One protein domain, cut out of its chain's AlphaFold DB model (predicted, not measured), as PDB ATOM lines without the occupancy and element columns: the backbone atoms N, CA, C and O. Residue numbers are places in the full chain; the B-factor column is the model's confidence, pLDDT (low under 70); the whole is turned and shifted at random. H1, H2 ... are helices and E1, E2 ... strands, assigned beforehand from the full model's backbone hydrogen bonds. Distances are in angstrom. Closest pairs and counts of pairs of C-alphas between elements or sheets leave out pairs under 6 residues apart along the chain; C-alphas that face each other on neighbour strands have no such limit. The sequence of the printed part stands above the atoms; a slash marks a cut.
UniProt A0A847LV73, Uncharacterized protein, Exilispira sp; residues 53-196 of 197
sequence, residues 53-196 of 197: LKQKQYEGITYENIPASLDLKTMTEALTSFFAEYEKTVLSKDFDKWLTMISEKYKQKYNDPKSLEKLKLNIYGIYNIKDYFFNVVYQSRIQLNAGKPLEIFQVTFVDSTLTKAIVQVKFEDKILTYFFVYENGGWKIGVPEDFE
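Overview. This is residues 53 to 196 of the 197 residues of an uncharacterized protein of Exilispira sp (UniProt A0A847LV73). One strongly twisted sheet of six strands curls round the long helix H1. Where H1 ends, four more helices, H2 to H5, gather into a helical end: H5 meets the last turn of H1 about perpendicular to it, and H2 and H3 only graze the sheet. The short H6 is on the opposite face of the sheet from H1. The printed part has 144 residues with six named helices and six named strands, in the order E1 E2 H1 H2 H3 H4 H5 E3 E4 E5 E6 H6; the mixed sheet runs E1 E2 E3 E4 E5 E6, with E2 and E3 parallel and its other neighbours antiparallel. The class is mixed, helices and strands, and the whole is compact, with a radius of gyration of the C-alphas of 15.6 A and spans of 48 by 32 by 25 A.

Along the chain. Begin with the sheet: find C-alpha 53 at (-29.191, -2.169, -68.240), where E1, residues 53 to 58, starts. E2, residues 61 to 67, covers 15.9 A; E3, residues 151 to 157, 17.6 A; E4, residues 164 to 171, 22.6 A. The longest strand, E5, residues 174 to 183, runs 28.5 A, and E6 is residues 186 to 190. Now find C-alpha 72 at (-19.331, -0.343, -61.063); from there H1, residues 72 to 91, runs 28.0 A to C-alpha 91 at (-20.470, -7.971, -34.170). H2 is residues 95 to 100, H3 residues 104 to 111 and H4 residues 113 to 117. H5, residues 129 to 145, runs 21.9 A, and H6 is residues 192 to 195.

Arrangement. Start at the edge strand E1, which forms a hairpin with E2; look for N 56 and O 63, 2.8 A apart. E2 and E3 are parallel, at 16 degrees, with N 155 and O 62 2.8 A apart; they make a strand-helix-strand unit, two parallel neighbour strands with H1 to H5 between them. E3 E4 E5 E6 is a meander, each strand the antiparallel neighbour of the one before: see N 166 and O 156 at 2.8 A, N 167 and O 178 at 2.8 A, and N 190 and O 179 at 2.7 A, the last between E5 and the edge strand E6. H1 is on the sheet; its closest C-alphas to E6 are those of Phe 82 and Trp 187, 6.8 A apart. With residues 86 to 90 alone H1 touches H2, closest at the C-alphas of Thr 89 and Trp 98, 6.1 A; the two form a helical hairpin at a shallow tilt of 25 degrees. With residues 90 to 91 alone H1 touches H5, closest at the C-alphas of Val 90 and Tyr 138, 5.7 A, about perpendicular at 74 degrees. H3 touches H5 about perpendicular, at 82 degrees, with the C-alphas of Asn 111 and Ile 129 closest at 4.9 A. H3 and H4 touch only at the corner, and only just, with 3 pairs of C-alphas within 8 A. H6 is on the sheet, on the opposite face from H1, at a height over the sheet of 8.5 A. In H1, H2, H3 and H4 every O i to N i+4 pair is within hydrogen-bond range; in H5 11 of 13 are, and H6 is too short for such a pair.

Size, cuts and confidence. The two C-alphas farthest apart are those of Ser 69 and Tyr 124, at 49.1 A. The printed part has no cut. Between H4 and H5 lies the long link, of 11 residues. The mean pLDDT of the printed part is 91.8; look for values under 70 at residues 122 to 124 and 145 to 147 of this model.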
ATOM      1  N   LEU A  53     -29.532  -0.765 -68.112       93.69
ATOM      2  CA  LEU A  53     -29.191  -2.169 -68.240       93.69
ATOM      3  C   LEU A  53     -29.995  -2.988 -67.230       93.69
ATOM      4  O   LEU A  53     -29.976  -2.727 -66.024       93.69
ATOM      5  N   LYS A  54     -30.650  -4.043 -67.725       95.38
ATOM      6  CA  LYS A  54     -31.363  -5.001 -66.869       95.38
ATOM      7  C   LYS A  54     -30.418  -5.745 -65.934       95.38
ATOM      8  O   LYS A  54     -30.783  -5.990 -64.794       95.38
ATOM      9  N   GLN A  55     -29.230  -6.105 -66.420       96.69
ATOM     10  CA  GLN A  55     -28.262  -6.883 -65.662       96.69
ATOM     11  C   GLN A  55     -26.832  -6.638 -66.156       96.69
ATOM     12  O   GLN A  55     -26.590  -6.565 -67.362       96.69
ATOM     13  N   LYS A  56     -25.874  -6.575 -65.227       96.88
ATOM     14  CA  LYS A  56     -24.427  -6.564 -65.489       96.88
ATOM     15  C   LYS A  56     -23.692  -7.252 -64.338       96.88
ATOM     16  O   LYS A  56     -24.130  -7.169 -63.197       96.88
ATOM     17  N   GLN A  57     -22.585  -7.934 -64.619       97.50
ATOM     18  CA  GLN A  57     -21.759  -8.566 -63.585       97.50
ATOM     19  C   GLN A  57     -20.450  -7.803 -63.380       97.50
ATOM     20  O   GLN A  57     -19.842  -7.342 -64.348       97.50
ATOM     21  N   TYR A  58     -20.014  -7.703 -62.126       97.94
ATOM     22  CA  TYR A  58     -18.714  -7.156 -61.743       97.94
ATOM     23  C   TYR A  58     -18.236  -7.839 -60.457       97.94
ATOM     24  O   TYR A  58     -18.996  -7.927 -59.499       97.94
ATOM     25  N   GLU A  59     -17.012  -8.376 -60.460       95.81
ATOM     26  CA  GLU A  59     -16.396  -9.064 -59.303       95.81
ATOM     27  C   GLU A  59     -17.285 -10.139 -58.639       95.81
ATOM     28  O   GLU A  59     -17.290 -10.318 -57.427       95.81
ATOM     29  N   GLY A  60     -18.062 -10.877 -59.438       95.06
ATOM     30  CA  GLY A  60     -18.972 -11.913 -58.930       95.06
ATOM     31  C   GLY A  60     -20.293 -11.384 -58.356       95.06
ATOM     32  O   GLY A  60     -21.141 -12.187 -57.970       95.06
ATOM     33  N   ILE A  61     -20.510 -10.065 -58.362       97.69
ATOM     34  CA  ILE A  61     -21.770  -9.419 -57.986       97.69
ATOM     35  C   ILE A  61     -22.603  -9.155 -59.240       97.69
ATOM     36  O   ILE A  61     -22.118  -8.614 -60.238       97.69
ATOM     37  N   THR A  62     -23.881  -9.523 -59.181       98.38
ATOM     38  CA  THR A  62     -24.869  -9.176 -60.203       98.38
ATOM     39  C   THR A  62     -25.540  -7.849 -59.858       98.38
ATOM     40  O   THR A  62     -26.150  -7.719 -58.801       98.38
ATOM     41  N   TYR A  63     -25.450  -6.880 -60.762       98.19
ATOM     42  CA  TYR A  63     -26.111  -5.582 -60.676       98.19
ATOM     43  C   TYR A  63     -27.299  -5.524 -61.627       98.19
ATOM     44  O   TYR A  63     -27.156  -5.871 -62.799       98.19
ATOM     45  N   GLU A  64     -28.439  -5.043 -61.146       97.88
ATOM     46  CA  GLU A  64     -29.674  -4.918 -61.923       97.88
ATOM     47  C   GLU A  64     -30.224  -3.490 -61.879       97.88
ATOM     48  O   GLU A  64     -30.068  -2.786 -60.877       97.88
ATOM     49  N   ASN A  65     -30.899  -3.093 -62.963       96.12
ATOM     50  CA  ASN A  65     -31.517  -1.773 -63.152       96.12
ATOM     51  C   ASN A  65     -30.534  -0.603 -63.005       96.12
ATOM     52  O   ASN A  65     -30.818   0.390 -62.338       96.12
ATOM     53  N   ILE A  66     -29.365  -0.724 -63.632       96.12
ATOM     54  CA  ILE A  66     -28.309   0.289 -63.556       96.12
ATOM     55  C   ILE A  66     -28.183   1.070 -64.869       96.12
ATOM     56  O   ILE A  66     -28.355   0.483 -65.937       96.12
ATOM     57  N   PRO A  67     -27.818   2.360 -64.831       94.94
ATOM     58  CA  PRO A  67     -27.392   3.086 -66.021       94.94
ATOM     59  C   PRO A  67     -26.143   2.445 -66.643       94.94
ATOM     60  O   PRO A  67     -25.246   1.988 -65.925       94.94
ATOM     61  N   ALA A  68     -26.056   2.410 -67.973       92.69
ATOM     62  CA  ALA A  68     -24.927   1.813 -68.682       92.69
ATOM     63  C   ALA A  68     -23.596   2.512 -68.365       92.69
ATOM     64  O   ALA A  68     -22.546   1.858 -68.365       92.69
ATOM     65  N   SER A  69     -23.648   3.812 -68.054       93.75
ATOM     66  CA  SER A  69     -22.483   4.612 -67.666       93.75
ATOM     67  C   SER A  69     -22.033   4.430 -66.212       93.75
ATOM     68  O   SER A  69     -20.993   4.977 -65.841       93.75
ATOM     69  N   LEU A  70     -22.768   3.668 -65.388       95.56
ATOM     70  CA  LEU A  70     -22.442   3.502 -63.973       95.56
ATOM     71  C   LEU A  70     -21.029   2.931 -63.787       95.56
ATOM     72  O   LEU A  70     -20.707   1.839 -64.273       95.56
ATOM     73  N   ASP A  71     -20.213   3.645 -63.012       96.69
ATOM     74  CA  ASP A  71     -18.933   3.148 -62.523       96.69
ATOM     75  C   ASP A  71     -19.164   2.064 -61.463       96.69
ATOM     76  O   ASP A  71     -19.356   2.331 -60.273       96.69
ATOM     77  N   LEU A  72     -19.152   0.815 -61.927       97.06
ATOM     78  CA  LEU A  72     -19.331  -0.343 -61.063       97.06
ATOM     79  C   LEU A  72     -18.198  -0.506 -60.057       97.06
ATOM     80  O   LEU A  72     -18.486  -0.926 -58.948       97.06
ATOM     81  N   LYS A  73     -16.956  -0.121 -60.370       98.00
ATOM     82  CA  LYS A  73     -15.848  -0.259 -59.418       98.00
ATOM     83  C   LYS A  73     -16.102   0.601 -58.182       98.00
ATOM     84  O   LYS A  73     -16.126   0.087 -57.067       98.00
ATOM     85  N   THR A  74     -16.373   1.890 -58.390       97.12
ATOM     86  CA  THR A  74     -16.668   2.825 -57.292       97.12
ATOM     87  C   THR A  74     -17.931   2.417 -56.527       97.12
ATOM     88  O   THR A  74     -17.953   2.457 -55.296       97.12
ATOM     89  N   MET A  75     -18.981   1.976 -57.229       97.06
ATOM     90  CA  MET A  75     -20.219   1.522 -56.584       97.06
ATOM     91  C   MET A  75     -20.009   0.247 -55.751       97.06
ATOM     92  O   MET A  75     -20.481   0.161 -54.616       97.06
ATOM     93  N   THR A  76     -19.285  -0.739 -56.288       97.50
ATOM     94  CA  THR A  76     -18.930  -1.974 -55.582       97.50
ATOM     95  C   THR A  76     -18.103  -1.669 -54.339       97.50
ATOM     96  O   THR A  76     -18.453  -2.141 -53.258       97.50
ATOM     97  N   GLU A  77     -17.064  -0.837 -54.454       97.19
ATOM     98  CA  GLU A  77     -16.229  -0.421 -53.319       97.19
ATOM     99  C   GLU A  77     -17.063   0.265 -52.226       97.19
ATOM    100  O   GLU A  77     -16.924  -0.070 -51.048       97.19
ATOM    101  N   ALA A  78     -17.979   1.165 -52.598       96.94
ATOM    102  CA  ALA A  78     -18.839   1.867 -51.648       96.94
ATOM    103  C   ALA A  78     -19.786   0.915 -50.892       96.94
ATOM    104  O   ALA A  78     -19.864   0.965 -49.662       96.94
ATOM    105  N   LEU A  79     -20.492   0.035 -51.611       97.00
ATOM    106  CA  LEU A  79     -21.471  -0.885 -51.022       97.00
ATOM    107  C   LEU A  79     -20.805  -1.950 -50.144       97.00
ATOM    108  O   LEU A  79     -21.271  -2.218 -49.034       97.00
ATOM    109  N   THR A  80     -19.706  -2.539 -50.621       96.12
ATOM    110  CA  THR A  80     -18.973  -3.580 -49.884       96.12
ATOM    111  C   THR A  80     -18.285  -3.014 -48.645       96.12
ATOM    112  O   THR A  80     -18.370  -3.627 -47.582       96.12
ATOM    113  N   SER A  81     -17.693  -1.815 -48.731       96.19
ATOM    114  CA  SER A  81     -17.074  -1.151 -47.575       96.19
ATOM    115  C   SER A  81     -18.104  -0.797 -46.507       96.19
ATOM    116  O   SER A  81     -17.903  -1.112 -45.333       96.19
ATOM    117  N   PHE A  82     -19.234  -0.206 -46.911       97.44
ATOM    118  CA  PHE A  82     -20.332   0.094 -45.993       97.44
ATOM    119  C   PHE A  82     -20.839  -1.173 -45.293       97.44
ATOM    120  O   PHE A  82     -20.996  -1.190 -44.071       97.44
ATOM    121  N   PHE A  83     -21.060  -2.254 -46.046       96.06
ATOM    122  CA  PHE A  83     -21.584  -3.491 -45.479       96.06
ATOM    123  C   PHE A  83     -20.578  -4.198 -44.559       96.06
ATOM    124  O   PHE A  83     -20.952  -4.675 -43.488       96.06
ATOM    125  N   ALA A  84     -19.290  -4.205 -44.913       94.31
ATOM    126  CA  ALA A  84     -18.237  -4.737 -44.052       94.31
ATOM    127  C   ALA A  84     -18.129  -3.956 -42.730       94.31
ATOM    128  O   ALA A  84     -18.001  -4.548 -41.653       94.31
ATOM    129  N   GLU A  85     -18.225  -2.624 -42.785       96.38
ATOM    130  CA  GLU A  85     -18.257  -1.782 -41.588       96.38
ATOM    131  C   GLU A  85     -19.515  -2.027 -40.748       96.38
ATOM    132  O   GLU A  85     -19.432  -2.077 -39.516       96.38
ATOM    133  N   TYR A  86     -20.661  -2.224 -41.397       95.69
ATOM    134  CA  TYR A  86     -21.918  -2.540 -40.732       95.69
ATOM    135  C   TYR A  86     -21.819  -3.864 -39.965       95.69
ATOM    136  O   TYR A  86     -22.101  -3.901 -38.766       95.69
ATOM    137  N   GLU A  87     -21.331  -4.928 -40.607       93.19
ATOM    138  CA  GLU A  87     -21.156  -6.235 -39.965       93.19
ATOM    139  C   GLU A  87     -20.178  -6.159 -38.787       93.19
ATOM    140  O   GLU A  87     -20.472  -6.667 -37.702       93.19
ATOM    141  N   LYS A  88     -19.053  -5.450 -38.951       93.69
ATOM    142  CA  LYS A  88     -18.105  -5.201 -37.855       93.69
ATOM    143  C   LYS A  88     -18.778  -4.483 -36.684       93.69
ATOM    144  O   LYS A  88     -18.594  -4.881 -35.534       93.69
ATOM    145  N   THR A  89     -19.559  -3.446 -36.972       95.88
ATOM    146  CA  THR A  89     -20.274  -2.647 -35.969       95.88
ATOM    147  C   THR A  89     -21.256  -3.518 -35.185       95.88
ATOM    148  O   THR A  89     -21.198  -3.549 -33.953       95.88
ATOM    149  N   VAL A  90     -22.069  -4.322 -35.882       94.25
ATOM    150  CA  VAL A  90     -23.006  -5.263 -35.249       94.25
ATOM    151  C   VAL A  90     -22.264  -6.283 -34.381       94.25
ATOM    152  O   VAL A  90     -22.603  -6.432 -33.210       94.25
ATOM    153  N   LEU A  91     -21.230  -6.950 -34.906       92.62
ATOM    154  CA  LEU A  91     -20.470  -7.971 -34.170       92.62
ATOM    155  C   LEU A  91     -19.740  -7.401 -32.944       92.62
ATOM    156  O   LEU A  91     -19.606  -8.089 -31.932       92.62
ATOM    157  N   SER A  92     -19.319  -6.135 -33.005       94.69
ATOM    158  CA  SER A  92     -18.711  -5.417 -31.878       94.69
ATOM    159  C   SER A  92     -19.713  -4.891 -30.846       94.69
ATOM    160  O   SER A  92     -19.292  -4.345 -29.829       94.69
ATOM    161  N   LYS A  93     -21.024  -5.082 -31.072       96.19
ATOM    162  CA  LYS A  93     -22.114  -4.582 -30.216       96.19
ATOM    163  C   LYS A  93     -22.146  -3.055 -30.066       96.19
ATOM    164  O   LYS A  93     -22.684  -2.544 -29.082       96.19
ATOM    165  N   ASP A  94     -21.594  -2.331 -31.033       98.06
ATOM    166  CA  ASP A  94     -21.550  -0.872 -31.016       98.06
ATOM    167  C   ASP A  94     -22.905  -0.300 -31.461       98.06
ATOM    168  O   ASP A  94     -23.156  -0.047 -32.641       98.06
ATOM    169  N   PHE A  95     -23.814  -0.171 -30.492       98.19
ATOM    170  CA  PHE A  95     -25.174   0.312 -30.715       98.19
ATOM    171  C   PHE A  95     -25.204   1.754 -31.232       98.19
ATOM    172  O   PHE A  95     -25.961   2.049 -32.157       98.19
ATOM    173  N   ASP A  96     -24.392   2.641 -30.655       98.31
ATOM    174  CA  ASP A  96     -24.419   4.062 -30.999       98.31
ATOM    175  C   ASP A  96     -23.954   4.266 -32.439       98.31
ATOM    176  O   ASP A  96     -24.610   4.967 -33.212       98.31
ATOM    177  N   LYS A  97     -22.884   3.572 -32.848       98.31
ATOM    178  CA  LYS A  97     -22.460   3.577 -34.244       98.31
ATOM    179  C   LYS A  97     -23.484   2.907 -35.148       98.31
ATOM    180  O   LYS A  97     -23.811   3.481 -36.186       98.31
ATOM    181  N   TRP A  98     -24.034   1.751 -34.771       98.44
ATOM    182  CA  TRP A  98     -25.063   1.068 -35.566       98.44
ATOM    183  C   TRP A  98     -26.269   1.976 -35.833       98.44
ATOM    184  O   TRP A  98     -26.758   2.028 -36.961       98.44
ATOM    185  N   LEU A  99     -26.685   2.776 -34.847       97.88
ATOM    186  CA  LEU A  99     -27.765   3.749 -34.996       97.88
ATOM    187  C   LEU A  99     -27.456   4.807 -36.070       97.88
ATOM    188  O   LEU A  99     -28.367   5.311 -36.722       97.88
ATOM    189  N   THR A 100     -26.184   5.128 -36.313       97.50
ATOM    190  CA  THR A 100     -25.793   6.022 -37.416       97.50
ATOM    191  C   THR A 100     -25.840   5.348 -38.788       97.50
ATOM    192  O   THR A 100     -25.825   6.054 -39.791       97.50
ATOM    193  N   MET A 101     -25.902   4.017 -38.860       98.31
ATOM    194  CA  MET A 101     -25.823   3.236 -40.102       98.31
ATOM    195  C   MET A 101     -27.185   2.769 -40.621       98.31
ATOM    196  O   MET A 101     -27.244   2.086 -41.641       98.31
ATOM    197  N   ILE A 102     -28.273   3.117 -39.939       98.25
ATOM    198  CA  ILE A 102     -29.641   2.754 -40.320       98.25
ATOM    199  C   ILE A 102     -30.455   3.998 -40.685       98.25
ATOM    200  O   ILE A 102     -30.159   5.091 -40.190       98.25
ATOM    201  N   SER A 103     -31.467   3.824 -41.536       98.06
ATOM    202  CA  SER A 103     -32.304   4.924 -42.022       98.06
ATOM    203  C   SER A 103     -33.162   5.540 -40.918       98.06
ATOM    204  O   SER A 103     -33.459   4.903 -39.900       98.06
ATOM    205  N   GLU A 104     -33.628   6.771 -41.123       95.81
ATOM    206  CA  GLU A 104     -34.590   7.387 -40.201       95.81
ATOM    207  C   GLU A 104     -35.898   6.587 -40.098       95.81
ATOM    208  O   GLU A 104     -36.427   6.418 -38.994       95.81
ATOM    209  N   LYS A 105     -36.399   6.009 -41.200       96.06
ATOM    210  CA  LYS A 105     -37.584   5.136 -41.132       96.06
ATOM    211  C   LYS A 105     -37.303   3.850 -40.360       96.06
ATOM    212  O   LYS A 105     -38.165   3.413 -39.597       96.06
ATOM    213  N   TYR A 106     -36.104   3.274 -40.489       96.94
ATOM    214  CA  TYR A 106     -35.683   2.138 -39.666       96.94
ATOM    215  C   TYR A 106     -35.777   2.503 -38.182       96.94
ATOM    216  O   TYR A 106     -36.395   1.779 -37.396       96.94
ATOM    217  N   LYS A 107     -35.225   3.660 -37.792       95.81
ATOM    218  CA  LYS A 107     -35.274   4.135 -36.402       95.81
ATOM    219  C   LYS A 107     -36.704   4.272 -35.904       95.81
ATOM    220  O   LYS A 107     -37.034   3.749 -34.845       95.81
ATOM    221  N   GLN A 108     -37.556   4.935 -36.682       94.00
ATOM    222  CA  GLN A 108     -38.959   5.152 -36.332       94.00
ATOM    223  C   GLN A 108     -39.707   3.828 -36.156       94.00
ATOM    224  O   GLN A 108     -40.368   3.630 -35.136       94.00
ATOM    225  N   LYS A 109     -39.543   2.894 -37.101       92.50
ATOM    226  CA  LYS A 109     -40.198   1.583 -37.070       92.50
ATOM    227  C   LYS A 109     -39.829   0.784 -35.828       92.50
ATOM    228  O   LYS A 109     -40.711   0.267 -35.159       92.50
ATOM    229  N   TYR A 110     -38.547   0.684 -35.490       92.50
ATOM    230  CA  TYR A 110     -38.114  -0.162 -34.370       92.50
ATOM    231  C   TYR A 110     -38.062   0.566 -33.022       92.50
ATOM    232  O   TYR A 110     -37.745  -0.052 -32.009       92.50
ATOM    233  N   ASN A 111     -38.406   1.854 -32.983       90.06
ATOM    234  CA  ASN A 111     -38.669   2.579 -31.741       90.06
ATOM    235  C   ASN A 111     -40.169   2.622 -31.384       90.06
ATOM    236  O   ASN A 111     -40.511   2.980 -30.261       90.06
ATOM    237  N   ASP A 112     -41.060   2.252 -32.311       88.06
ATOM    238  CA  ASP A 112     -42.499   2.124 -32.068       88.06
ATOM    239  C   ASP A 112     -42.843   0.747 -31.457       88.06
ATOM    240  O   ASP A 112     -42.691  -0.280 -32.130       88.06
ATOM    241  N   PRO A 113     -43.382   0.689 -30.221       84.44
ATOM    242  CA  PRO A 113     -43.760  -0.569 -29.580       84.44
ATOM    243  C   PRO A 113     -44.738  -1.414 -30.405       84.44
ATOM    244  O   PRO A 113     -44.618  -2.636 -30.437       84.44
ATOM    245  N   LYS A 114     -45.672  -0.789 -31.137       85.00
ATOM    246  CA  LYS A 114     -46.648  -1.533 -31.957       85.00
ATOM    247  C   LYS A 114     -45.981  -2.243 -33.125       85.00
ATOM    248  O   LYS A 114     -46.386  -3.337 -33.518       85.00
ATOM    249  N   SER A 115     -44.981  -1.606 -33.713       84.38
ATOM    250  CA  SER A 115     -44.190  -2.187 -34.790       84.38
ATOM    251  C   SER A 115     -43.323  -3.339 -34.282       84.38
ATOM    252  O   SER A 115     -43.224  -4.358 -34.964       84.38
ATOM    253  N   LEU A 116     -42.795  -3.239 -33.058       82.94
ATOM    254  CA  LEU A 116     -42.075  -4.331 -32.394       82.94
ATOM    255  C   LEU A 116     -42.983  -5.529 -32.068       82.94
ATOM    256  O   LEU A 116     -42.611  -6.667 -32.351       82.94
ATOM    257  N   GLU A 117     -44.200  -5.295 -31.568       80.00
ATOM    258  CA  GLU A 117     -45.191  -6.353 -31.297       80.00
ATOM    259  C   GLU A 117     -45.547  -7.162 -32.556       80.00
ATOM    260  O   GLU A 117     -45.711  -8.386 -32.509       80.00
ATOM    261  N   LYS A 118     -45.617  -6.498 -33.718       82.12
ATOM    262  CA  LYS A 118     -45.913  -7.146 -35.007       82.12
ATOM    263  C   LYS A 118     -44.828  -8.110 -35.474       82.12
ATOM    264  O   LYS A 118     -45.131  -8.970 -36.300       82.12
ATOM    265  N   LEU A 119     -43.600  -8.001 -34.962       76.50
ATOM    266  CA  LEU A 119     -42.513  -8.902 -35.348       76.50
ATOM    267  C   LEU A 119     -42.781 -10.347 -34.904       76.50
ATOM    268  O   LEU A 119     -42.145 -11.254 -35.432       76.50
ATOM    269  N   LYS A 120     -43.721 -10.566 -33.962       71.69
ATOM    270  CA  LYS A 120     -44.105 -11.889 -33.427       71.69
ATOM    271  C   LYS A 120     -42.893 -12.753 -33.061       71.69
ATOM    272  O   LYS A 120     -42.934 -13.979 -33.160       71.69
ATOM    273  N   LEU A 121     -41.801 -12.109 -32.660       70.69
ATOM    274  CA  LEU A 121     -40.597 -12.800 -32.237       70.69
ATOM    275  C   LEU A 121     -40.921 -13.468 -30.908       70.69
ATOM    276  O   LEU A 121     -41.434 -12.819 -29.998       70.69
ATOM    277  N   ASN A 122     -40.612 -14.758 -30.777       65.31
ATOM    278  CA  ASN A 122     -40.726 -15.472 -29.503       65.31
ATOM    279  C   ASN A 122     -39.563 -15.092 -28.563       65.31
ATOM    280  O   ASN A 122     -38.867 -15.944 -28.017       65.31
ATOM    281  N   ILE A 123     -39.293 -13.790 -28.472       67.69
ATOM    282  CA  ILE A 123     -38.198 -13.179 -27.738       67.69
ATOM    283  C   ILE A 123     -38.847 -12.172 -26.798       67.69
ATOM    284  O   ILE A 123     -39.340 -11.126 -27.221       67.69
ATOM    285  N   TYR A 124     -38.886 -12.515 -25.513       69.19
ATOM    286  CA  TYR A 124     -39.345 -11.595 -24.483       69.19
ATOM    287  C   TYR A 124     -38.372 -10.418 -24.356       69.19
ATOM    288  O   TYR A 124     -37.161 -10.592 -24.473       69.19
ATOM    289  N   GLY A 125     -38.901  -9.232 -24.053       75.75
ATOM    290  CA  GLY A 125     -38.082  -8.100 -23.623       75.75
ATOM    291  C   GLY A 125     -37.606  -7.143 -24.718       75.75
ATOM    292  O   GLY A 125     -36.582  -6.497 -24.530       75.75
ATOM    293  N   ILE A 126     -38.310  -7.047 -25.852       85.75
ATOM    294  CA  ILE A 126     -38.014  -6.060 -26.902       85.75
ATOM    295  C   ILE A 126     -38.994  -4.889 -26.784       85.75
ATOM    296  O   ILE A 126     -40.135  -4.998 -27.228       85.75
ATOM    297  N   TYR A 127     -38.560  -3.777 -26.188       85.88
ATOM    298  CA  TYR A 127     -39.427  -2.614 -25.940       85.88
ATOM    299  C   TYR A 127     -39.050  -1.382 -26.754       85.88
ATOM    300  O   TYR A 127     -39.840  -0.449 -26.879       85.88
ATOM    301  N   ASN A 128     -37.828  -1.355 -27.272       89.81
ATOM    302  CA  ASN A 128     -37.274  -0.234 -28.012       89.81
ATOM    303  C   ASN A 128     -36.203  -0.730 -28.991       89.81
ATOM    304  O   ASN A 128     -35.830  -1.909 -29.019       89.81
ATOM    305  N   ILE A 129     -35.661   0.202 -29.768       94.62
ATOM    306  CA  ILE A 129     -34.678  -0.108 -30.801       94.62
ATOM    307  C   ILE A 129     -33.357  -0.664 -30.248       94.62
ATOM    308  O   ILE A 129     -32.694  -1.459 -30.913       94.62
ATOM    309  N   LYS A 130     -32.980  -0.290 -29.021       95.19
ATOM    310  CA  LYS A 130     -31.783  -0.816 -28.363       95.19
ATOM    311  C   LYS A 130     -31.972  -2.288 -28.019       95.19
ATOM    312  O   LYS A 130     -31.108  -3.102 -28.342       95.19
ATOM    313  N   ASP A 131     -33.118  -2.651 -27.450       92.69
ATOM    314  CA  ASP A 131     -33.445  -4.054 -27.189       92.69
ATOM    315  C   ASP A 131     -33.508  -4.850 -28.494       92.69
ATOM    316  O   ASP A 131     -33.002  -5.969 -28.560       92.69
ATOM    317  N   TYR A 132     -34.082  -4.265 -29.547       94.06
ATOM    318  CA  TYR A 132     -34.127  -4.880 -30.869       94.06
ATOM    319  C   TYR A 132     -32.718  -5.135 -31.428       94.06
ATOM    320  O   TYR A 132     -32.428  -6.235 -31.902       94.06
ATOM    321  N   PHE A 133     -31.804  -4.169 -31.308       96.06
ATOM    322  CA  PHE A 133     -30.411  -4.348 -31.715       96.06
ATOM    323  C   PHE A 133     -29.751  -5.531 -30.990       96.06
ATOM    324  O   PHE A 133     -29.224  -6.436 -31.640       96.06
ATOM    325  N   PHE A 134     -29.814  -5.568 -29.656       94.06
ATOM    326  CA  PHE A 134     -29.114  -6.593 -28.877       94.06
ATOM    327  C   PHE A 134     -29.751  -7.979 -28.957       94.06
ATOM    328  O   PHE A 134     -29.018  -8.968 -28.948       94.06
ATOM    329  N   ASN A 135     -31.082  -8.061 -29.027       91.12
ATOM    330  CA  ASN A 135     -31.810  -9.331 -28.974       91.12
ATOM    331  C   ASN A 135     -32.141  -9.903 -30.357       91.12
ATOM    332  O   ASN A 135     -32.380 -11.103 -30.464       91.12
ATOM    333  N   VAL A 136     -32.136  -9.080 -31.411       91.06
ATOM    334  CA  VAL A 136     -32.476  -9.514 -32.776       91.06
ATOM    335  C   VAL A 136     -31.286  -9.356 -33.707       91.06
ATOM    336  O   VAL A 136     -30.771 -10.352 -34.210       91.06
ATOM    337  N   VAL A 137     -30.809  -8.127 -33.918       92.50
ATOM    338  CA  VAL A 137     -29.772  -7.848 -34.925       92.50
ATOM    339  C   VAL A 137     -28.470  -8.562 -34.569       92.50
ATOM    340  O   VAL A 137     -27.998  -9.397 -35.339       92.50
ATOM    341  N   TYR A 138     -27.938  -8.316 -33.372       92.50
ATOM    342  CA  TYR A 138     -26.713  -8.950 -32.896       92.50
ATOM    343  C   TYR A 138     -26.855 -10.475 -32.780       92.50
ATOM    344  O   TYR A 138     -26.014 -11.212 -33.299       92.50
ATOM    345  N   GLN A 139     -27.937 -10.969 -32.160       88.81
ATOM    346  CA  GLN A 139     -28.142 -12.416 -31.999       88.81
ATOM    347  C   GLN A 139     -28.235 -13.135 -33.343       88.81
ATOM    348  O   GLN A 139     -27.639 -14.200 -33.500       88.81
ATOM    349  N   SER A 140     -28.906 -12.535 -34.334       86.44
ATOM    350  CA  SER A 140     -28.980 -13.106 -35.680       86.44
ATOM    351  C   SER A 140     -27.592 -13.301 -36.285       86.44
ATOM    352  O   SER A 140     -27.360 -14.318 -36.922       86.44
ATOM    353  N   ARG A 141     -26.639 -12.389 -36.046       87.38
ATOM    354  CA  ARG A 141     -25.272 -12.508 -36.575       87.38
ATOM    355  C   ARG A 141     -24.469 -13.602 -35.916       87.38
ATOM    356  O   ARG A 141     -23.786 -14.347 -36.611       87.38
ATOM    357  N   ILE A 142     -24.579 -13.726 -34.601       85.94
ATOM    358  CA  ILE A 142     -23.896 -14.797 -33.876       85.94
ATOM    359  C   ILE A 142     -24.441 -16.164 -34.300       85.94
ATOM    360  O   ILE A 142     -23.659 -17.081 -34.535       85.94
ATOM    361  N   GLN A 143     -25.763 -16.284 -34.454       82.19
ATOM    362  CA  GLN A 143     -26.415 -17.539 -34.832       82.19
ATOM    363  C   GLN A 143     -26.225 -17.900 -36.305       82.19
ATOM    364  O   GLN A 143     -25.994 -19.063 -36.621       82.19
ATOM    365  N   LEU A 144     -26.360 -16.923 -37.208       76.06
ATOM    366  CA  LEU A 144     -26.254 -17.169 -38.642       76.06
ATOM    367  C   LEU A 144     -24.809 -17.358 -39.044       76.06
ATOM    368  O   LEU A 144     -24.533 -18.283 -39.780       76.06
ATOM    369  N   ASN A 145     -23.903 -16.503 -38.584       67.62
ATOM    370  CA  ASN A 145     -22.654 -16.307 -39.296       67.62
ATOM    371  C   ASN A 145     -21.440 -16.930 -38.593       67.62
ATOM    372  O   ASN A 145     -20.386 -17.055 -39.204       67.62
ATOM    373  N   ALA A 146     -21.543 -17.300 -37.308       66.81
ATOM    374  CA  ALA A 146     -20.414 -17.780 -36.494       66.81
ATOM    375  C   ALA A 146     -19.127 -16.919 -36.628       66.81
ATOM    376  O   ALA A 146     -18.018 -17.410 -36.429       66.81
ATOM    377  N   GLY A 147     -19.267 -15.638 -36.994       64.94
ATOM    378  CA  GLY A 147     -18.156 -14.721 -37.273       64.94
ATOM    379  C   GLY A 147     -17.530 -14.794 -38.677       64.94
ATOM    380  O   GLY A 147     -16.526 -14.121 -38.900       64.94
ATOM    381  N   LYS A 148     -18.076 -15.567 -39.625       73.94
ATOM    382  CA  LYS A 148     -17.678 -15.512 -41.045       73.94
ATOM    383  C   LYS A 148     -18.158 -14.189 -41.682       73.94
ATOM    384  O   LYS A 148     -18.958 -13.480 -41.084       73.94
ATOM    385  N   PRO A 149     -17.654 -13.768 -42.848       72.12
ATOM    386  CA  PRO A 149     -18.194 -12.602 -43.547       72.12
ATOM    387  C   PRO A 149     -19.441 -12.974 -44.367       72.12
ATOM    388  O   PRO A 149     -19.483 -14.022 -45.003       72.12
ATOM    389  N   LEU A 150     -20.457 -12.106 -44.355       85.69
ATOM    390  CA  LEU A 150     -21.557 -12.158 -45.324       85.69
ATOM    391  C   LEU A 150     -21.073 -11.546 -46.643       85.69
ATOM    392  O   LEU A 150     -20.496 -10.459 -46.635       85.69
ATOM    393  N   GLU A 151     -21.344 -12.203 -47.769       89.00
ATOM    394  CA  GLU A 151     -20.874 -11.752 -49.085       89.00
ATOM    395  C   GLU A 151     -22.040 -11.255 -49.937       89.00
ATOM    396  O   GLU A 151     -23.019 -11.976 -50.144       89.00
ATOM    397  N   ILE A 152     -21.941 -10.022 -50.440       96.00
ATOM    398  CA  ILE A 152     -22.890  -9.487 -51.422       96.00
ATOM    399  C   ILE A 152     -22.709 -10.263 -52.725       96.00
ATOM    400  O   ILE A 152     -21.592 -10.374 -53.218       96.00
ATOM    401  N   PHE A 153     -23.803 -10.763 -53.296       96.88
ATOM    402  CA  PHE A 153     -23.776 -11.409 -54.614       96.88
ATOM    403  C   PHE A 153     -24.763 -10.784 -55.604       96.88
ATOM    404  O   PHE A 153     -24.628 -10.984 -56.812       96.88
ATOM    405  N   GLN A 154     -25.741 -10.011 -55.123       98.19
ATOM    406  CA  GLN A 154     -26.697  -9.321 -55.980       98.19
ATOM    407  C   GLN A 154     -27.104  -7.964 -55.400       98.19
ATOM    408  O   GLN A 154     -27.326  -7.822 -54.198       98.19
ATOM    409  N   VAL A 155     -27.207  -6.972 -56.285       98.44
ATOM    410  CA  VAL A 155     -27.643  -5.605 -55.999       98.44
ATOM    411  C   VAL A 155     -28.649  -5.188 -57.069       98.44
ATOM    412  O   VAL A 155     -28.298  -5.030 -58.237       98.44
ATOM    413  N   THR A 156     -29.893  -4.967 -56.664       98.31
ATOM    414  CA  THR A 156     -30.964  -4.505 -57.553       98.31
ATOM    415  C   THR A 156     -31.333  -3.077 -57.185       98.31
ATOM    416  O   THR A 156     -31.876  -2.839 -56.104       98.31
ATOM    417  N   PHE A 157     -31.046  -2.116 -58.063       97.75
ATOM    418  CA  PHE A 157     -31.470  -0.734 -57.853       97.75
ATOM    419  C   PHE A 157     -32.958  -0.565 -58.171       97.75
ATOM    420  O   PHE A 157     -33.515  -1.245 -59.037       97.75
ATOM    421  N   VAL A 158     -33.618   0.327 -57.432       94.50
ATOM    422  CA  VAL A 158     -35.050   0.612 -57.627       94.50
ATOM    423  C   VAL A 158     -35.274   1.449 -58.878       94.50
ATOM    424  O   VAL A 158     -36.230   1.220 -59.615       94.50
ATOM    425  N   ASP A 159     -34.391   2.417 -59.114       87.75
ATOM    426  CA  ASP A 159     -34.484   3.370 -60.211       87.75
ATOM    427  C   ASP A 159     -33.107   3.970 -60.547       87.75
ATOM    428  O   ASP A 159     -32.092   3.692 -59.899       87.75
ATOM    429  N   SER A 160     -33.082   4.823 -61.573       85.88
ATOM    430  CA  SER A 160     -31.873   5.473 -62.083       85.88
ATOM    431  C   SER A 160     -31.265   6.518 -61.142       85.88
ATOM    432  O   SER A 160     -30.158   6.978 -61.412       85.88
ATOM    433  N   THR A 161     -31.934   6.890 -60.042       90.94
ATOM    434  CA  THR A 161     -31.337   7.778 -59.030       90.94
ATOM    435  C   THR A 161     -30.261   7.065 -58.220       90.94
ATOM    436  O   THR A 161     -29.444   7.724 -57.583       90.94
ATOM    437  N   LEU A 162     -30.257   5.725 -58.241       94.12
ATOM    438  CA  LEU A 162     -29.309   4.881 -57.517       94.12
ATOM    439  C   LEU A 162     -29.279   5.148 -56.005       94.12
ATOM    440  O   LEU A 162     -28.295   4.848 -55.333       94.12
ATOM    441  N   THR A 163     -30.365   5.692 -55.453       96.25
ATOM    442  CA  THR A 163     -30.472   6.018 -54.023       96.25
ATOM    443  C   THR A 163     -31.079   4.894 -53.194       96.25
ATOM    444  O   THR A 163     -31.029   4.938 -51.969       96.25
ATOM    445  N   LYS A 164     -31.653   3.874 -53.836       97.62
ATOM    446  CA  LYS A 164     -32.281   2.733 -53.170       97.62
ATOM    447  C   LYS A 164     -31.885   1.445 -53.871       97.62
ATOM    448  O   LYS A 164     -32.007   1.341 -55.093       97.62
ATOM    449  N   ALA A 165     -31.443   0.467 -53.092       98.12
ATOM    450  CA  ALA A 165     -31.039  -0.834 -53.598       98.12
ATOM    451  C   ALA A 165     -31.532  -1.964 -52.694       98.12
ATOM    452  O   ALA A 165     -31.518  -1.860 -51.469       98.12
ATOM    453  N   ILE A 166     -31.942  -3.066 -53.308       98.25
ATOM    454  CA  ILE A 166     -32.164  -4.341 -52.636       98.25
ATOM    455  C   ILE A 166     -30.873  -5.139 -52.787       98.25
ATOM    456  O   ILE A 166     -30.459  -5.464 -53.899       98.25
ATOM    457  N   VAL A 167     -30.217  -5.422 -51.667       98.06
ATOM    458  CA  VAL A 167     -28.926  -6.110 -51.625       98.06
ATOM    459  C   VAL A 167     -29.142  -7.506 -51.070       98.06
ATOM    460  O   VAL A 167     -29.618  -7.670 -49.946       98.06
ATOM    461  N   GLN A 168     -28.785  -8.518 -51.850       97.62
ATOM    462  CA  GLN A 168     -28.791  -9.895 -51.390       97.62
ATOM    463  C   GLN A 168     -27.378 -10.340 -51.055       97.62
ATOM    464  O   GLN A 168     -26.428 -10.153 -51.823       97.62
ATOM    465  N   VAL A 169     -27.266 -10.956 -49.885       93.94
ATOM    466  CA  VAL A 169     -26.017 -11.522 -49.399       93.94
ATOM    467  C   VAL A 169     -26.191 -13.005 -49.153       93.94
ATOM    468  O   VAL A 169     -27.272 -13.469 -48.771       93.94
ATOM    469  N   LYS A 170     -25.119 -13.750 -49.381       88.88
ATOM    470  CA  LYS A 170     -25.094 -15.192 -49.212       88.88
ATOM    471  C   LYS A 170     -24.380 -15.550 -47.918       88.88
ATOM    472  O   LYS A 170     -23.350 -14.972 -47.578       88.88
ATOM    473  N   PHE A 171     -24.935 -16.534 -47.225       84.06
ATOM    474  CA  PHE A 171     -24.272 -17.248 -46.146       84.06
ATOM    475  C   PHE A 171     -24.560 -18.735 -46.302       84.06
ATOM    476  O   PHE A 171     -25.705 -19.150 -46.145       84.06
ATOM    477  N   GLU A 172     -23.533 -19.527 -46.607       82.38
ATOM    478  CA  GLU A 172     -23.677 -20.963 -46.881       82.38
ATOM    479  C   GLU A 172     -24.767 -21.221 -47.947       82.38
ATOM    480  O   GLU A 172     -24.596 -20.834 -49.107       82.38
ATOM    481  N   ASP A 173     -25.882 -21.844 -47.578       83.44
ATOM    482  CA  ASP A 173     -27.041 -22.130 -48.430       83.44
ATOM    483  C   ASP A 173     -28.191 -21.114 -48.280       83.44
ATOM    484  O   ASP A 173     -29.227 -21.236 -48.937       83.44
ATOM    485  N   LYS A 174     -28.016 -20.086 -47.443       85.88
ATOM    486  CA  LYS A 174     -29.025 -19.069 -47.131       85.88
ATOM    487  C   LYS A 174     -28.768 -17.767 -47.879       85.88
ATOM    488  O   LYS A 174     -27.630 -17.339 -48.073       85.88
ATOM    489  N   ILE A 175     -29.865 -17.101 -48.223       90.94
ATOM    490  CA  ILE A 175     -29.876 -15.757 -48.799       90.94
ATOM    491  C   ILE A 175     -30.550 -14.821 -47.800       90.94
ATOM    492  O   ILE A 175     -31.651 -15.099 -47.319       90.94
ATOM    493  N   LEU A 176     -29.891 -13.707 -47.494       91.50
ATOM    494  CA  LEU A 176     -30.448 -12.625 -46.689       91.50
ATOM    495  C   LEU A 176     -30.643 -11.400 -47.577       91.50
ATOM    496  O   LEU A 176     -29.788 -11.085 -48.400       91.50
ATOM    497  N   THR A 177     -31.764 -10.706 -47.393       95.25
ATOM    498  CA  THR A 177     -32.091  -9.482 -48.133       95.25
ATOM    499  C   THR A 177     -31.935  -8.268 -47.229       95.25
ATOM    500  O   THR A 177     -32.457  -8.249 -46.114       95.25
ATOM    501  N   TYR A 178     -31.249  -7.249 -47.735       96.50
ATOM    502  CA  TYR A 178     -31.115  -5.935 -47.128       96.50
ATOM    503  C   TYR A 178     -31.716  -4.881 -48.040       96.50
ATOM    504  O   TYR A 178     -31.631  -4.960 -49.264       96.50
ATOM    505  N   PHE A 179     -32.274  -3.859 -47.413       98.06
ATOM    506  CA  PHE A 179     -32.702  -2.642 -48.074       98.06
ATOM    507  C   PHE A 179     -31.627  -1.604 -47.807       98.06
ATOM    508  O   PHE A 179     -31.327  -1.315 -46.653       98.06
ATOM    509  N   PHE A 180     -30.984  -1.108 -48.852       98.25
ATOM    510  CA  PHE A 180     -29.984  -0.056 -48.766       98.25
ATOM    511  C   PHE A 180     -30.609   1.237 -49.262       98.25
ATOM    512  O   PHE A 180     -31.250   1.259 -50.314       98.25
ATOM    513  N   VAL A 181     -30.401   2.311 -48.508       98.06
ATOM    514  CA  VAL A 181     -30.835   3.658 -48.878       98.06
ATOM    515  C   VAL A 181     -29.669   4.624 -48.760       98.06
ATOM    516  O   VAL A 181     -28.867   4.522 -47.833       98.06
ATOM    517  N   TYR A 182     -29.551   5.540 -49.710       97.25
ATOM    518  CA  TYR A 182     -28.555   6.596 -49.702       97.25
ATOM    519  C   TYR A 182     -29.199   7.876 -49.170       97.25
ATOM    520  O   TYR A 182     -29.996   8.518 -49.854       97.25
ATOM    521  N   GLU A 183     -28.866   8.244 -47.936       94.31
ATOM    522  CA  GLU A 183     -29.397   9.430 -47.262       94.31
ATOM    523  C   GLU A 183     -28.282  10.177 -46.529       94.31
ATOM    524  O   GLU A 183     -27.335   9.582 -46.011       94.31
ATOM    525  N   ASN A 184     -28.385  11.506 -46.480       90.94
ATOM    526  CA  ASN A 184     -27.430  12.362 -45.767       90.94
ATOM    527  C   ASN A 184     -25.958  12.119 -46.173       90.94
ATOM    528  O   ASN A 184     -25.059  12.162 -45.336       90.94
ATOM    529  N   GLY A 185     -25.718  11.838 -47.458       92.94
ATOM    530  CA  GLY A 185     -24.377  11.632 -48.013       92.94
ATOM    531  C   GLY A 185     -23.764  10.250 -47.759       92.94
ATOM    532  O   GLY A 185     -22.567  10.080 -47.985       92.94
ATOM    533  N   GLY A 186     -24.538   9.257 -47.305       95.62
ATOM    534  CA  GLY A 186     -24.028   7.900 -47.112       95.62
ATOM    535  C   GLY A 186     -25.086   6.807 -47.217       95.62
ATOM    536  O   GLY A 186     -26.282   7.045 -47.057       95.62
ATOM    537  N   TRP A 187     -24.622   5.581 -47.457       98.19
ATOM    538  CA  TRP A 187     -25.464   4.389 -47.406       98.19
ATOM    539  C   TRP A 187     -25.926   4.095 -45.976       98.19
ATOM    540  O   TRP A 187     -25.182   4.302 -45.013       98.19
ATOM    541  N   LYS A 188     -27.159   3.601 -45.854       98.44
ATOM    542  CA  LYS A 188     -27.787   3.127 -44.622       98.44
ATOM    543  C   LYS A 188     -28.540   1.827 -44.877       98.44
ATOM    544  O   LYS A 188     -29.023   1.587 -45.984       98.44
ATOM    545  N   ILE A 189     -28.715   1.033 -43.825       98.12
ATOM    546  CA  ILE A 189     -29.684  -0.062 -43.812       98.12
ATOM    547  C   ILE A 189     -31.078   0.525 -43.583       98.12
ATOM    548  O   ILE A 189     -31.348   1.135 -42.550       98.12
ATOM    549  N   GLY A 190     -31.956   0.336 -44.556       97.69
ATOM    550  CA  GLY A 190     -33.356   0.723 -44.518       97.69
ATOM    551  C   GLY A 190     -34.300  -0.434 -44.198       97.69
ATOM    552  O   GLY A 190     -33.901  -1.546 -43.838       97.69
ATOM    553  N   VAL A 191     -35.584  -0.142 -44.344       96.06
ATOM    554  CA  VAL A 191     -36.716  -1.061 -44.199       96.06
ATOM    555  C   VAL A 191     -37.568  -1.029 -45.475       96.06
ATOM    556  O   VAL A 191     -37.436  -0.086 -46.253       96.06
ATOM    557  N   PRO A 192     -38.456  -2.014 -45.722       94.31
ATOM    558  CA  PRO A 192     -39.334  -1.988 -46.897       94.31
ATOM    559  C   PRO A 192     -40.108  -0.671 -47.058       94.31
ATOM    560  O   PRO A 192     -40.269  -0.180 -48.169       94.31
ATOM    561  N   GLU A 193     -40.507  -0.049 -45.948       94.06
ATOM    562  CA  GLU A 193     -41.225   1.226 -45.935       94.06
ATOM    563  C   GLU A 193     -40.401   2.396 -46.505       94.06
ATOM    564  O   GLU A 193     -40.969   3.416 -46.891       94.06
ATOM    565  N   ASP A 194     -39.071   2.288 -46.606       94.75
ATOM    566  CA  ASP A 194     -38.240   3.273 -47.317       94.75
ATOM    567  C   ASP A 194     -38.489   3.275 -48.836       94.75
ATOM    568  O   ASP A 194     -38.130   4.228 -49.531       94.75
ATOM    569  N   PHE A 195     -39.117   2.226 -49.360       93.38
ATOM    570  CA  PHE A 195     -39.342   1.997 -50.786       93.38
ATOM    571  C   PHE A 195     -40.791   2.308 -51.189       93.38
ATOM    572  O   PHE A 195     -41.096   2.348 -52.379       93.38
ATOM    573  N   GLU A 196     -41.664   2.584 -50.219       88.44
ATOM    574  CA  GLU A 196     -43.036   3.043 -50.437       88.44
ATOM    575  C   GLU A 196     -43.044   4.540 -50.812       88.44
ATOM    576  O   GLU A 196     -42.300   5.335 -50.220       88.44
TER     577      GLU A 196